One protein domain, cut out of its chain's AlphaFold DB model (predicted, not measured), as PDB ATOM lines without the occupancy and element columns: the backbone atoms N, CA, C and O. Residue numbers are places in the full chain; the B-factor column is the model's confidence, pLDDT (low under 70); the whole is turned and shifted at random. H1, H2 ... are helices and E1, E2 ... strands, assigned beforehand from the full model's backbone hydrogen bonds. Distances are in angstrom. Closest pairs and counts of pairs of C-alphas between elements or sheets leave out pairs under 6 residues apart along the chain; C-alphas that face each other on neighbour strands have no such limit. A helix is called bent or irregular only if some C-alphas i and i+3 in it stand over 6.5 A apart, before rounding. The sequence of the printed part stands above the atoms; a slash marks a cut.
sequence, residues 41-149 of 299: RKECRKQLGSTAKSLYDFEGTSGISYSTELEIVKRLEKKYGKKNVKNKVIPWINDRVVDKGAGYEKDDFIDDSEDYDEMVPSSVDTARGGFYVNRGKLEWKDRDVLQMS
ATOM      1  N   ARG A  41      -9.997  42.772  44.150       80.69
ATOM      2  CA  ARG A  41     -11.452  42.654  44.002       80.69
ATOM      3  C   ARG A  41     -12.085  41.966  45.209       80.69
ATOM      4  O   ARG A  41     -13.196  42.314  45.618       80.69
ATOM      5  N   LYS A  42     -11.398  40.967  45.769       82.69
ATOM      6  CA  LYS A  42     -11.835  40.301  47.003       82.69
ATOM      7  C   LYS A  42     -11.741  41.251  48.190       82.69
ATOM      8  O   LYS A  42     -12.704  41.315  48.952       82.69
ATOM      9  N   GLU A  43     -10.658  42.014  48.300       85.12
ATOM     10  CA  GLU A  43     -10.492  42.945  49.417       85.12
ATOM     11  C   GLU A  43     -11.503  44.098  49.364       85.12
ATOM     12  O   GLU A  43     -12.152  44.386  50.369       85.12
ATOM     13  N   CYS A  44     -11.752  44.670  48.180       81.69
ATOM     14  CA  CYS A  44     -12.818  45.650  47.971       81.69
ATOM     15  C   CYS A  44     -14.171  45.117  48.452       81.69
ATOM     16  O   CYS A  44     -14.857  45.779  49.219       81.69
ATOM     17  N   ARG A  45     -14.572  43.902  48.051       81.12
ATOM     18  CA  ARG A  45     -15.864  43.332  48.480       81.12
ATOM     19  C   ARG A  45     -15.950  43.112  49.985       81.12
ATOM     20  O   ARG A  45     -17.025  43.278  50.553       81.12
ATOM     21  N   LYS A  46     -14.842  42.731  50.619       84.44
ATOM     22  CA  LYS A  46     -14.779  42.499  52.062       84.44
ATOM     23  C   LYS A  46     -14.926  43.802  52.855       84.44
ATOM     24  O   LYS A  46     -15.638  43.799  53.852       84.44
ATOM     25  N   GLN A  47     -14.288  44.890  52.413       82.00
ATOM     26  CA  GLN A  47     -14.268  46.165  53.147       82.00
ATOM     27  C   GLN A  47     -15.396  47.135  52.759       82.00
ATOM     28  O   GLN A  47     -15.891  47.860  53.614       82.00
ATOM     29  N   LEU A  48     -15.838  47.141  51.497       78.50
ATOM     30  CA  LEU A  48     -16.871  48.058  50.980       78.50
ATOM     31  C   LEU A  48     -18.245  47.396  50.765       78.50
ATOM     32  O   LEU A  48     -19.206  48.090  50.429       78.50
ATOM     33  N   GLY A  49     -18.366  46.071  50.895       76.56
ATOM     34  CA  GLY A  49     -19.648  45.365  50.779       76.56
ATOM     35  C   GLY A  49     -20.388  45.623  49.456       76.56
ATOM     36  O   GLY A  49     -19.883  45.316  48.373       76.56
ATOM     37  N   SER A  50     -21.609  46.168  49.539       66.12
ATOM     38  CA  SER A  50     -22.472  46.468  48.383       66.12
ATOM     39  C   SER A  50     -21.924  47.582  47.485       66.12
ATOM     40  O   SER A  50     -22.105  47.517  46.269       66.12
ATOM     41  N   THR A  51     -21.198  48.554  48.041       66.19
ATOM     42  CA  THR A  51     -20.597  49.663  47.283       66.19
ATOM     43  C   THR A  51     -19.501  49.170  46.339       66.19
ATOM     44  O   THR A  51     -19.408  49.625  45.201       66.19
ATOM     45  N   ALA A  52     -18.732  48.152  46.743       63.53
ATOM     46  CA  ALA A  52     -17.769  47.500  45.856       63.53
ATOM     47  C   ALA A  52     -18.449  46.785  44.686       63.53
ATOM     48  O   ALA A  52     -17.883  46.736  43.600       63.53
ATOM     49  N   LYS A  53     -19.657  46.239  44.877       62.31
ATOM     50  CA  LYS A  53     -20.401  45.605  43.783       62.31
ATOM     51  C   LYS A  53     -20.733  46.639  42.702       62.31
ATOM     52  O   LYS A  53     -20.374  46.434  41.552       62.31
ATOM     53  N   SER A  54     -21.220  47.815  43.108       63.91
ATOM     54  CA  SER A  54     -21.447  48.952  42.205       63.91
ATOM     55  C   SER A  54     -20.168  49.497  41.551       63.91
ATOM     56  O   SER A  54     -20.227  49.942  40.410       63.91
ATOM     57  N   LEU A  55     -19.021  49.469  42.242       60.59
ATOM     58  CA  LEU A  55     -17.741  49.952  41.704       60.59
ATOM     59  C   LEU A  55     -17.234  49.095  40.529       60.59
ATOM     60  O   LEU A  55     -16.575  49.612  39.632       60.59
ATOM     61  N   TYR A  56     -17.546  47.795  40.528       56.06
ATOM     62  CA  TYR A  56     -17.175  46.862  39.454       56.06
ATOM     63  C   TYR A  56     -18.307  46.568  38.463       56.06
ATOM     64  O   TYR A  56     -18.024  46.056  37.382       56.06
ATOM     65  N   ASP A  57     -19.555  46.880  38.815       55.09
ATOM     66  CA  ASP A  57     -20.701  46.815  37.903       55.09
ATOM     67  C   ASP A  57     -20.787  48.068  37.006       55.09
ATOM     68  O   ASP A  57     -21.546  48.083  36.039       55.09
ATOM     69  N   PHE A  58     -19.972  49.105  37.265       47.28
ATOM     70  CA  PHE A  58     -19.727  50.184  36.309       47.28
ATOM     71  C   PHE A  58     -18.865  49.661  35.151       47.28
ATOM     72  O   PHE A  58     -17.639  49.731  35.191       47.28
ATOM     73  N   GLU A  59     -19.544  49.031  34.189       54.84
ATOM     74  CA  GLU A  59     -19.352  49.003  32.726       54.84
ATOM     75  C   GLU A  59     -18.015  49.556  32.181       54.84
ATOM     76  O   GLU A  59     -17.982  50.441  31.330       54.84
ATOM     77  N   GLY A  60     -16.891  49.065  32.707       52.62
ATOM     78  CA  GLY A  60     -15.586  49.685  32.490       52.62
ATOM     79  C   GLY A  60     -14.528  48.748  31.941       52.62
ATOM     80  O   GLY A  60     -13.934  49.059  30.916       52.62
ATOM     81  N   THR A  61     -14.223  47.628  32.608       51.66
ATOM     82  CA  THR A  61     -12.934  46.963  32.310       51.66
ATOM     83  C   THR A  61     -12.798  45.463  32.596       51.66
ATOM     84  O   THR A  61     -11.696  44.954  32.420       51.66
ATOM     85  N   SER A  62     -13.820  44.694  33.009       52.91
ATOM     86  CA  SER A  62     -13.611  43.227  33.175       52.91
ATOM     87  C   SER A  62     -14.856  42.330  33.271       52.91
ATOM     88  O   SER A  62     -14.796  41.256  33.872       52.91
ATOM     89  N   GLY A  63     -16.002  42.727  32.715       53.38
ATOM     90  CA  GLY A  63     -17.228  41.946  32.918       53.38
ATOM     91  C   GLY A  63     -18.320  42.145  31.887       53.38
ATOM     92  O   GLY A  63     -19.492  42.038  32.239       53.38
ATOM     93  N   ILE A  64     -17.973  42.441  30.636       56.25
ATOM     94  CA  ILE A  64     -18.970  42.340  29.575       56.25
ATOM     95  C   ILE A  64     -19.188  40.837  29.363       56.25
ATOM     96  O   ILE A  64     -18.275  40.110  28.990       56.25
ATOM     97  N   SER A  65     -20.374  40.337  29.714       62.38
ATOM     98  CA  SER A  65     -20.763  38.963  29.383       62.38
ATOM     99  C   SER A  65     -20.584  38.754  27.878       62.38
ATOM    100  O   SER A  65     -20.915  39.655  27.106       62.38
ATOM    101  N   TYR A  66     -20.141  37.571  27.443       63.09
ATOM    102  CA  TYR A  66     -20.009  37.226  26.018       63.09
ATOM    103  C   TYR A  66     -21.282  37.565  25.212       63.09
ATOM    104  O   TYR A  66     -21.220  37.996  24.064       63.09
ATOM    105  N   SER A  67     -22.457  37.465  25.846       71.38
ATOM    106  CA  SER A  67     -23.734  37.901  25.267       71.38
ATOM    107  C   SER A  67     -23.771  39.398  24.936       71.38
ATOM    108  O   SER A  67     -24.204  39.792  23.857       71.38
ATOM    109  N   THR A  68     -23.296  40.236  25.851       76.56
ATOM    110  CA  THR A  68     -23.283  41.693  25.723       76.56
ATOM    111  C   THR A  68     -22.199  42.143  24.739       76.56
ATOM    112  O   THR A  68     -22.435  43.054  23.951       76.56
ATOM    113  N   GLU A  69     -21.052  41.457  24.695       79.38
ATOM    114  CA  GLU A  69     -20.006  41.705  23.690       79.38
ATOM    115  C   GLU A  69     -20.540  41.472  22.272       79.38
ATOM    116  O   GLU A  69     -20.403  42.334  21.404       79.38
ATOM    117  N   LEU A  70     -21.233  40.351  22.044       83.06
ATOM    118  CA  LEU A  70     -21.835  40.036  20.748       83.06
ATOM    119  C   LEU A  70     -22.916  41.040  20.333       83.06
ATOM    120  O   LEU A  70     -23.043  41.362  19.149       83.06
ATOM    121  N   GLU A  71     -23.704  41.548  21.277       86.06
ATOM    122  CA  GLU A  71     -24.700  42.586  20.998       86.06
ATOM    123  C   GLU A  71     -24.052  43.917  20.604       86.06
ATOM    124  O   GLU A  71     -24.499  44.563  19.648       86.06
ATOM    125  N   ILE A  72     -22.967  44.302  21.282       85.44
ATOM    126  CA  ILE A  72     -22.180  45.492  20.944       85.44
ATOM    127  C   ILE A  72     -21.562  45.331  19.553       85.44
ATOM    128  O   ILE A  72     -21.706  46.231  18.721       85.44
ATOM    129  N   VAL A  73     -20.954  44.178  19.258       88.50
ATOM    130  CA  VAL A  73     -20.381  43.875  17.939       88.50
ATOM    131  C   VAL A  73     -21.454  43.951  16.855       88.50
ATOM    132  O   VAL A  73     -21.296  44.723  15.914       88.50
ATOM    133  N   LYS A  74     -22.606  43.285  17.021       88.81
ATOM    134  CA  LYS A  74     -23.726  43.364  16.059       88.81
ATOM    135  C   LYS A  74     -24.215  44.797  15.847       88.81
ATOM    136  O   LYS A  74     -24.542  45.192  14.725       88.81
ATOM    137  N   ARG A  75     -24.286  45.600  16.912       89.94
ATOM    138  CA  ARG A  75     -24.691  47.010  16.830       89.94
ATOM    139  C   ARG A  75     -23.665  47.842  16.060       89.94
ATOM    140  O   ARG A  75     -24.061  48.682  15.250       89.94
ATOM    141  N   LEU A  76     -22.375  47.613  16.290       90.38
ATOM    142  CA  LEU A  76     -21.288  48.309  15.604       90.38
ATOM    143  C   LEU A  76     -21.170  47.876  14.142       90.38
ATOM    144  O   LEU A  76     -21.059  48.737  13.273       90.38
ATOM    145  N   GLU A  77     -21.312  46.589  13.841       85.00
ATOM    146  CA  GLU A  77     -21.390  46.069  12.475       85.00
ATOM    147  C   GLU A  77     -22.602  46.628  11.727       85.00
ATOM    148  O   GLU A  77     -22.498  47.019  10.570       85.00
ATOM    149  N   LYS A  78     -23.761  46.771  12.376       86.69
ATOM    150  CA  LYS A  78     -24.920  47.412  11.738       86.69
ATOM    151  C   LYS A  78     -24.695  48.906  11.481       86.69
ATOM    152  O   LYS A  78     -25.205  49.433  10.494       86.69
ATOM    153  N   LYS A  79     -23.967  49.589  12.371       89.38
ATOM    154  CA  LYS A  79     -23.728  51.040  12.304       89.38
ATOM    155  C   LYS A  79     -22.592  51.418  11.348       89.38
ATOM    156  O   LYS A  79     -22.677  52.454  10.697       89.38
ATOM    157  N   TYR A  80     -21.552  50.593  11.262       85.56
ATOM    158  CA  TYR A  80     -20.307  50.895  10.548       85.56
ATOM    159  C   TYR A  80     -19.871  49.808   9.564       85.56
ATOM    160  O   TYR A  80     -18.972  50.047   8.758       85.56
ATOM    161  N   GLY A  81     -20.495  48.628   9.595       78.75
ATOM    162  CA  GLY A  81     -20.229  47.543   8.660       78.75
ATOM    163  C   GLY A  81     -20.604  47.962   7.246       78.75
ATOM    164  O   GLY A  81     -21.768  47.964   6.838       78.75
ATOM    165  N   LYS A  82     -19.586  48.345   6.478       71.62
ATOM    166  CA  LYS A  82     -19.694  48.645   5.054       71.62
ATOM    167  C   LYS A  82     -20.043  47.340   4.337       71.62
ATOM    168  O   LYS A  82     -19.184  46.485   4.159       71.62
ATOM    169  N   LYS A  83     -21.294  47.191   3.895       62.22
ATOM    170  CA  LYS A  83     -21.822  45.963   3.262       62.22
ATOM    171  C   LYS A  83     -21.115  45.531   1.960       62.22
ATOM    172  O   LYS A  83     -21.452  44.486   1.416       62.22
ATOM    173  N   ASN A  84     -20.135  46.289   1.459       55.47
ATOM    174  CA  ASN A  84     -19.638  46.159   0.087       55.47
ATOM    175  C   ASN A  84     -18.099  46.103  -0.026       55.47
ATOM    176  O   ASN A  84     -17.552  46.561  -1.026       55.47
ATOM    177  N   VAL A  85     -17.380  45.556   0.960       58.56
ATOM    178  CA  VAL A  85     -15.927  45.288   0.829       58.56
ATOM    179  C   VAL A  85     -15.674  43.795   0.625       58.56
ATOM    180  O   VAL A  85     -14.820  43.190   1.255       58.56
ATOM    181  N   LYS A  86     -16.452  43.164  -0.256       58.41
ATOM    182  CA  LYS A  86     -16.047  41.882  -0.830       58.41
ATOM    183  C   LYS A  86     -15.270  42.210  -2.102       58.41
ATOM    184  O   LYS A  86     -15.836  42.737  -3.053       58.41
ATOM    185  N   ASN A  87     -13.971  41.927  -2.073       56.03
ATOM    186  CA  ASN A  87     -13.094  41.809  -3.241       56.03
ATOM    187  C   ASN A  87     -12.661  43.109  -3.935       56.03
ATOM    188  O   ASN A  87     -12.555  43.151  -5.158       56.03
ATOM    189  N   LYS A  88     -12.314  44.155  -3.181       56.62
ATOM    190  CA  LYS A  88     -11.330  45.119  -3.695       56.62
ATOM    191  C   LYS A  88      -9.985  44.776  -3.079       56.62
ATOM    192  O   LYS A  88      -9.722  45.145  -1.941       56.62
ATOM    193  N   VAL A  89      -9.166  44.046  -3.837       58.84
ATOM    194  CA  VAL A  89      -7.716  44.043  -3.627       58.84
ATOM    195  C   VAL A  89      -7.307  45.510  -3.614       58.84
ATOM    196  O   VAL A  89      -7.523  46.217  -4.598       58.84
ATOM    197  N   ILE A  90      -6.843  45.997  -2.466       57.78
ATOM    198  CA  ILE A  90      -6.361  47.368  -2.332       57.78
ATOM    199  C   ILE A  90      -5.040  47.407  -3.114       57.78
ATOM    200  O   ILE A  90      -4.105  46.722  -2.702       57.78
ATOM    201  N   PRO A  91      -4.940  48.149  -4.236       54.62
ATOM    202  CA  PRO A  91      -3.789  48.062  -5.143       54.62
ATOM    203  C   PRO A  91      -2.449  48.409  -4.481       54.62
ATOM    204  O   PRO A  91      -1.416  47.909  -4.899       54.62
ATOM    205  N   TRP A  92      -2.483  49.218  -3.418       55.75
ATOM    206  CA  TRP A  92      -1.320  49.614  -2.620       55.75
ATOM    207  C   TRP A  92      -0.640  48.432  -1.917       55.75
ATOM    208  O   TRP A  92       0.563  48.464  -1.702       55.75
ATOM    209  N   ILE A  93      -1.376  47.381  -1.529       56.59
ATOM    210  CA  ILE A  93      -0.841  46.331  -0.638       56.59
ATOM    211  C   ILE A  93       0.237  45.465  -1.320       56.59
ATOM    212  O   ILE A  93       1.008  44.804  -0.631       56.59
ATOM    213  N   ASN A  94       0.346  45.513  -2.650       52.03
ATOM    214  CA  ASN A  94       1.324  44.728  -3.406       52.03
ATOM    215  C   ASN A  94       2.498  45.535  -3.964       52.03
ATOM    216  O   ASN A  94       3.312  44.956  -4.681       52.03
ATOM    217  N   ASP A  95       2.622  46.819  -3.637       52.12
ATOM    218  CA  ASP A  95       3.846  47.543  -3.944       52.12
ATOM    219  C   ASP A  95       4.653  47.718  -2.657       52.12
ATOM    220  O   ASP A  95       4.255  48.428  -1.737       52.12
ATOM    221  N   ARG A  96       5.804  47.043  -2.582       56.62
ATOM    222  CA  ARG A  96       6.821  47.268  -1.541       56.62
ATOM    223  C   ARG A  96       7.305  48.727  -1.517       56.62
ATOM    224  O   ARG A  96       8.023  49.099  -0.597       56.62
ATOM    225  N   VAL A  97       6.893  49.540  -2.488       59.88
ATOM    226  CA  VAL A  97       7.039  50.992  -2.527       59.88
ATOM    227  C   VAL A  97       5.777  51.650  -1.968       59.88
ATOM    228  O   VAL A  97       5.003  52.312  -2.657       59.88
ATOM    229  N   VAL A  98       5.558  51.462  -0.672       59.75
ATOM    230  CA  VAL A  98       4.684  52.360   0.072       59.75
ATOM    231  C   VAL A  98       5.495  53.615   0.350       59.75
ATOM    232  O   VAL A  98       6.280  53.637   1.294       59.75
ATOM    233  N   ASP A  99       5.338  54.634  -0.490       60.38
ATOM    234  CA  ASP A  99       5.871  55.963  -0.205       60.38
ATOM    235  C   ASP A  99       5.198  56.488   1.073       60.38
ATOM    236  O   ASP A  99       4.025  56.874   1.073       60.38
ATOM    237  N   LYS A 100       5.915  56.425   2.202       60.66
ATOM    238  CA  LYS A 100       5.416  56.926   3.490       60.66
ATOM    239  C   LYS A 100       5.292  58.455   3.504       60.66
ATOM    240  O   LYS A 100       4.596  58.971   4.375       60.66
ATOM    241  N   GLY A 101       5.864  59.153   2.516       60.38
ATOM    242  CA  GLY A 101       5.683  60.586   2.280       60.38
ATOM    243  C   GLY A 101       4.357  60.946   1.603       60.38
ATOM    244  O   GLY A 101       4.052  62.127   1.435       60.38
ATOM    245  N   ALA A 102       3.519  59.967   1.234       56.31
ATOM    246  CA  ALA A 102       2.223  60.224   0.612       56.31
ATOM    247  C   ALA A 102       1.243  60.911   1.588       56.31
ATOM    248  O   ALA A 102       0.439  60.265   2.262       56.31
ATOM    249  N   GLY A 103       1.289  62.244   1.627       62.38
ATOM    250  CA  GLY A 103       0.377  63.097   2.395       62.38
ATOM    251  C   GLY A 103       1.014  63.887   3.538       62.38
ATOM    252  O   GLY A 103       0.285  64.618   4.208       62.38
ATOM    253  N   TYR A 104       2.329  63.782   3.744       64.75
ATOM    254  CA  TYR A 104       3.070  64.651   4.658       64.75
ATOM    255  C   TYR A 104       3.937  65.602   3.836       64.75
ATOM    256  O   TYR A 104       4.670  65.180   2.945       64.75
ATOM    257  N   GLU A 105       3.796  66.905   4.080       69.31
ATOM    258  CA  GLU A 105       4.730  67.884   3.526       69.31
ATOM    259  C   GLU A 105       6.114  67.566   4.089       69.31
ATOM    260  O   GLU A 105       6.228  67.243   5.271       69.31
ATOM    261  N   LYS A 106       7.136  67.599   3.230       68.94
ATOM    262  CA  LYS A 106       8.524  67.315   3.596       68.94
ATOM    263  C   LYS A 106       8.936  68.245   4.743       68.94
ATOM    264  O   LYS A 106       9.193  69.423   4.505       68.94
ATOM    265  N   ASP A 107       8.911  67.726   5.964       77.19
ATOM    266  CA  ASP A 107       9.200  68.466   7.189       77.19
ATOM    267  C   ASP A 107      10.707  68.414   7.447       77.19
ATOM    268  O   ASP A 107      11.306  67.343   7.422       77.19
ATOM    269  N   ASP A 108      11.320  69.560   7.737       81.81
ATOM    270  CA  ASP A 108      12.748  69.658   8.056       81.81
ATOM    271  C   ASP A 108      13.111  68.923   9.370       81.81
ATOM    272  O   ASP A 108      14.289  68.777   9.702       81.81
ATOM    273  N   PHE A 109      12.109  68.488  10.151       76.94
ATOM    274  CA  PHE A 109      12.285  67.739  11.397       76.94
ATOM    275  C   PHE A 109      12.611  66.246  11.206       76.94
ATOM    276  O   PHE A 109      13.292  65.678  12.065       76.94
ATOM    277  N   ILE A 110      12.138  65.601  10.133       69.88
ATOM    278  CA  ILE A 110      12.375  64.171   9.867       69.88
ATOM    279  C   ILE A 110      13.271  64.040   8.633       69.88
ATOM    280  O   ILE A 110      12.975  64.588   7.575       69.88
ATOM    281  N   ASP A 111      14.395  63.339   8.783       77.19
ATOM    282  CA  ASP A 111      15.318  63.073   7.682       77.19
ATOM    283  C   ASP A 111      14.941  61.766   6.976       77.19
ATOM    284  O   ASP A 111      15.327  60.681   7.405       77.19
ATOM    285  N   ASP A 112      14.206  61.887   5.872       71.12
ATOM    286  CA  ASP A 112      13.785  60.750   5.042       71.12
ATOM    287  C   ASP A 112      14.952  60.140   4.222       71.12
ATOM    288  O   ASP A 112      14.741  59.252   3.391       71.12
ATOM    289  N   SER A 113      16.198  60.620   4.376       75.06
ATOM    290  CA  SER A 113      17.340  60.121   3.591       75.06
ATOM    291  C   SER A 113      17.845  58.733   4.010       75.06
ATOM    292  O   SER A 113      18.499  58.068   3.204       75.06
ATOM    293  N   GLU A 114      17.496  58.260   5.211       68.75
ATOM    294  CA  GLU A 114      17.884  56.943   5.752       68.75
ATOM    295  C   GLU A 114      16.698  55.959   5.865       68.75
ATOM    296  O   GLU A 114      16.811  54.903   6.486       68.75
ATOM    297  N   ASP A 115      15.560  56.258   5.228       67.38
ATOM    298  CA  ASP A 115      14.290  55.512   5.362       67.38
ATOM    299  C   ASP A 115      14.272  54.097   4.753       67.38
ATOM    300  O   ASP A 115      13.254  53.392   4.785       67.38
ATOM    301  N   TYR A 116      15.413  53.645   4.241       62.28
ATOM    302  CA  TYR A 116      15.621  52.270   3.826       62.28
ATOM    303  C   TYR A 116      16.674  51.635   4.726       62.28
ATOM    304  O   TYR A 116      17.865  51.910   4.591       62.28
ATOM    305  N   ASP A 117      16.225  50.735   5.606       71.19
ATOM    306  CA  ASP A 117      17.100  49.733   6.217       71.19
ATOM    307  C   ASP A 117      17.875  49.060   5.078       71.19
ATOM    308  O   ASP A 117      17.252  48.674   4.079       71.19
ATOM    309  N   GLU A 118      19.208  49.023   5.178       68.94
ATOM    310  CA  GLU A 118      20.109  48.555   4.122       68.94
ATOM    311  C   GLU A 118      19.560  47.245   3.565       68.94
ATOM    312  O   GLU A 118      19.585  46.208   4.231       68.94
ATOM    313  N   MET A 119      18.957  47.318   2.374       61.84
ATOM    314  CA  MET A 119      18.122  46.228   1.897       61.84
ATOM    315  C   MET A 119      18.976  44.974   1.786       61.84
ATOM    316  O   MET A 119      19.847  44.885   0.919       61.84
ATOM    317  N   VAL A 120      18.694  43.982   2.633       69.12
ATOM    318  CA  VAL A 120      19.245  42.645   2.438       69.12
ATOM    319  C   VAL A 120      18.763  42.183   1.058       69.12
ATOM    320  O   VAL A 120      17.551  42.228   0.795       69.12
ATOM    321  N   PRO A 121      19.675  41.797   0.143       80.62
ATOM    322  CA  PRO A 121      19.295  41.325  -1.179       80.62
ATOM    323  C   PRO A 121      18.206  40.261  -1.072       80.62
ATOM    324  O   PRO A 121      18.298  39.361  -0.249       80.62
ATOM    325  N   SER A 122      17.179  40.325  -1.921       72.50
ATOM    326  CA  SER A 122      16.027  39.410  -1.837       72.50
ATOM    327  C   SER A 122      16.385  37.926  -1.964       72.50
ATOM    328  O   SER A 122      15.559  37.075  -1.630       72.50
ATOM    329  N   SER A 123      17.573  37.634  -2.497       75.12
ATOM    330  CA  SER A 123      18.143  36.300  -2.652       75.12
ATOM    331  C   SER A 123      18.797  35.760  -1.382       75.12
ATOM    332  O   SER A 123      19.032  34.564  -1.320       75.12
ATOM    333  N   VAL A 124      19.076  36.597  -0.379       79.62
ATOM    334  CA  VAL A 124      19.847  36.237   0.815       79.62
ATOM    335  C   VAL A 124      19.030  36.544   2.070       79.62
ATOM    336  O   VAL A 124      18.380  37.577   2.164       79.62
ATOM    337  N   ASP A 125      19.063  35.646   3.047       85.06
ATOM    338  CA  ASP A 125      18.476  35.849   4.371       85.06
ATOM    339  C   ASP A 125      19.437  35.325   5.449       85.06
ATOM    340  O   ASP A 125      20.432  34.649   5.171       85.06
ATOM    341  N   THR A 126      19.183  35.664   6.705       85.94
ATOM    342  CA  THR A 126      19.963  35.160   7.833       85.94
ATOM    343  C   THR A 126      19.792  33.646   7.968       85.94
ATOM    344  O   THR A 126      18.708  33.090   7.810       85.94
ATOM    345  N   ALA A 127      20.872  32.943   8.312       81.69
ATOM    346  CA  ALA A 127      20.913  31.479   8.330       81.69
ATOM    347  C   ALA A 127      19.895  30.803   9.267       81.69
ATOM    348  O   ALA A 127      19.659  29.596   9.131       81.69
ATOM    349  N   ARG A 128      19.377  31.556  10.242       76.31
ATOM    350  CA  ARG A 128      18.403  31.133  11.258       76.31
ATOM    351  C   ARG A 128      17.074  31.898  11.165       76.31
ATOM    352  O   ARG A 128      16.223  31.696  12.024       76.31
ATOM    353  N   GLY A 129      16.917  32.764  10.161       79.69
ATOM    354  CA  GLY A 129      15.813  33.712  10.070       79.69
ATOM    355  C   GLY A 129      15.826  34.779  11.178       79.69
ATOM    356  O   GLY A 129      16.542  34.682  12.180       79.69
ATOM    357  N   GLY A 130      14.992  35.804  11.008       81.50
ATOM    358  CA  GLY A 130      14.805  36.878  11.987       81.50
ATOM    359  C   GLY A 130      15.709  38.095  11.771       81.50
ATOM    360  O   GLY A 130      16.262  38.306  10.697       81.50
ATOM    361  N   PHE A 131      15.808  38.942  12.798       74.31
ATOM    362  CA  PHE A 131      16.499  40.232  12.720       74.31
ATOM    363  C   PHE A 131      17.962  40.112  13.147       74.31
ATOM    364  O   PHE A 131      18.288  39.403  14.104       74.31
ATOM    365  N   TYR A 132      18.844  40.858  12.480       76.06
ATOM    366  CA  TYR A 132      20.227  40.984  12.916       76.06
ATOM    367  C   TYR A 132      20.294  41.688  14.276       76.06
ATOM    368  O   TYR A 132      19.776  42.786  14.470       76.06
ATOM    369  N   VAL A 133      20.967  41.049  15.229       78.50
ATOM    370  CA  VAL A 133      21.390  41.682  16.477       78.50
ATOM    371  C   VAL A 133      22.878  41.958  16.328       78.50
ATOM    372  O   VAL A 133      23.608  41.034  15.987       78.50
ATOM    373  N   ASN A 134      23.324  43.189  16.622       74.94
ATOM    374  CA  ASN A 134      24.715  43.692  16.555       74.94
ATOM    375  C   ASN A 134      25.714  42.959  17.487       74.94
ATOM    376  O   ASN A 134      26.528  43.575  18.181       74.94
ATOM    377  N   ARG A 135      25.626  41.635  17.590       81.81
ATOM    378  CA  ARG A 135      26.471  40.758  18.388       81.81
ATOM    379  C   ARG A 135      26.713  39.464  17.621       81.81
ATOM    380  O   ARG A 135      25.787  38.716  17.336       81.81
ATOM    381  N   GLY A 136      27.990  39.162  17.413       81.50
ATOM    382  CA  GLY A 136      28.426  37.926  16.769       81.50
ATOM    383  C   GLY A 136      28.623  38.067  15.263       81.50
ATOM    384  O   GLY A 136      28.414  39.129  14.685       81.50
ATOM    385  N   LYS A 137      29.104  36.985  14.648       78.81
ATOM    386  CA  LYS A 137      29.262  36.889  13.195       78.81
ATOM    387  C   LYS A 137      27.913  36.512  12.593       78.81
ATOM    388  O   LYS A 137      27.304  35.545  13.047       78.81
ATOM    389  N   LEU A 138      27.467  37.278  11.606       78.56
ATOM    390  CA  LEU A 138      26.226  37.008  10.897       78.56
ATOM    391  C   LEU A 138      26.481  35.994   9.781       78.56
ATOM    392  O   LEU A 138      27.382  36.176   8.964       78.56
ATOM    393  N   GLU A 139      25.702  34.919   9.783       82.44
ATOM    394  CA  GLU A 139      25.722  33.888   8.752       82.44
ATOM    395  C   GLU A 139      24.540  34.110   7.810       82.44
ATOM    396  O   GLU A 139      23.400  34.254   8.261       82.44
ATOM    397  N   TRP A 140      24.816  34.116   6.511       83.44
ATOM    398  CA  TRP A 140      23.839  34.342   5.454       83.44
ATOM    399  C   TRP A 140      23.595  33.050   4.674       83.44
ATOM    400  O   TRP A 140      24.514  32.248   4.497       83.44
ATOM    401  N   LYS A 141      22.364  32.842   4.215       81.81
ATOM    402  CA  LYS A 141      21.978  31.733   3.339       81.81
ATOM    403  C   LYS A 141      21.101  32.244   2.213       81.81
ATOM    404  O   LYS A 141      20.334  33.187   2.401       81.81
ATOM    405  N   ASP A 142      21.176  31.575   1.072       86.12
ATOM    406  CA  ASP A 142      20.262  31.854  -0.022       86.12
ATOM    407  C   ASP A 142      18.833  31.480   0.377       86.12
ATOM    408  O   ASP A 142      18.569  30.409   0.936       86.12
ATOM    409  N   ARG A 143      17.899  32.377   0.080       76.25
ATOM    410  CA  ARG A 143      16.492  32.244   0.455       76.25
ATOM    411  C   ARG A 143      15.835  31.009  -0.166       76.25
ATOM    412  O   ARG A 143      15.000  30.374   0.476       76.25
ATOM    413  N   ASP A 144      16.253  30.631  -1.371       73.12
ATOM    414  CA  ASP A 144      15.750  29.444  -2.075       73.12
ATOM    415  C   ASP A 144      16.110  28.144  -1.331       73.12
ATOM    416  O   ASP A 144      15.340  27.183  -1.318       73.12
ATOM    417  N   VAL A 145      17.255  28.130  -0.636       65.75
ATOM    418  CA  VAL A 145      17.709  26.984   0.167       65.75
ATOM    419  C   VAL A 145      16.928  26.878   1.478       65.75
ATOM    420  O   VAL A 145      16.690  25.767   1.956       65.75
ATOM    421  N   LEU A 146      16.493  28.007   2.052       61.91
ATOM    422  CA  LEU A 146      15.647  28.003   3.246       61.91
ATOM    423  C   LEU A 146      14.304  27.337   2.950       61.91
ATOM    424  O   LEU A 146      14.001  26.343   3.608       61.91
ATOM    425  N   GLN A 147      13.583  27.777   1.908       60.53
ATOM    426  CA  GLN A 147      12.254  27.252   1.550       60.53
ATOM    427  C   GLN A 147      12.229  25.731   1.329       60.53
ATOM    428  O   GLN A 147      11.280  25.070   1.744       60.53
ATOM    429  N   MET A 148      13.282  25.154   0.742       58.53
ATOM    430  CA  MET A 148      13.378  23.700   0.553       58.53
ATOM    431  C   MET A 148      13.591  22.918   1.859       58.53
ATOM    432  O   MET A 148      13.224  21.747   1.928       58.53
ATOM    433  N   SER A 149      14.190  23.520   2.891       58.56
ATOM    434  CA  SER A 149      14.449  22.821   4.158       58.56
ATOM    435  C   SER A 149      13.240  22.827   5.100       58.56
ATOM    436  O   SER A 149      13.011  21.836   5.797       58.56
TER     437      SER A 149
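AT A GLANCE: This is residues 41 to 149 of the 299 residues of the protein "HUN domain-containing protein" of Diploscapter pachys (UniProt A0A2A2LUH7). Picture a strung-out chain with no core, bent into a wide, open V: the helices H1, H2 and H3 follow one another along one arm, and at the far end of the other arm sits a small hairpin of two short strands, E1 and E2, with the short helix H5 directly after it. Between the arms run loose links with the short helix H4, and residues 102 to 111 of a long loop stick out. The printed part has 109 residues, with five named helices and two named strands in the order H1 H2 H3 H4 E1 E2 H5; the sheet, in the order E1 - E2, is antiparallel. Its class is mostly helix, though under half of the residues are in named elements. The whole is extended, with a radius of gyration of the C-alphas of 26.1 A and spans of 65 by 44 by 44 A.

HOW THE PARTS SIT: Start at H1, residues 41 to 48, and go on to H2, residues 50 to 57. They touch only at the corner by their tight link, the closest C-alphas being those of Arg 45 and Ala 52, 5.3 A apart. They run opposite ways at a tilt of 36 degrees, only just steep. Next comes H3, residues 66 to 80, apart from H2 and touching no helix. H4, residues 91 to 94, is apart from H3. Farther on, E1, residues 124 to 126, and E2, residues 140 to 142, form a hairpin of antiparallel neighbours at 137 degrees. Look there for N 125 and O 141, and for N 141 and O 125, each pair 2.8 A apart and within hydrogen-bond range. H5, residues 143 to 149, follows E2 by a tight link; its closest C-alpha to E1 is that of Arg 143, 5.2 A from that of Val 124. In H1, H2 and H3 every O i to N i+4 pair is within hydrogen-bond range, in H5 2 of 3 are, and H4 is too short for such a pair.

IN THESE COORDINATES: Find C-alpha 41 at (-11.452, 42.654, 44.002), where H1 begins; it is 10.4 A long, and H2 10.6 A. H3 begins at C-alpha 66, (-20.009, 37.226, 26.018), and runs 20.6 A. H4 spans 6.3 A, E1 7.1 A and E2 7.0 A. H5 runs 10.3 A to C-alpha 149 at (14.449, 22.821, 4.158).

THE WHOLE: The C-alphas farthest apart are those of Ser 50 and Asp 142, 66.2 A. The printed part has no cut. The long links are H4 to E1, 29 residues, and E1 to E2, 13 residues. The mean pLDDT of the printed part is 70.5, with 53 residues under 70, among them residues 50 to 66 and 83 to 106.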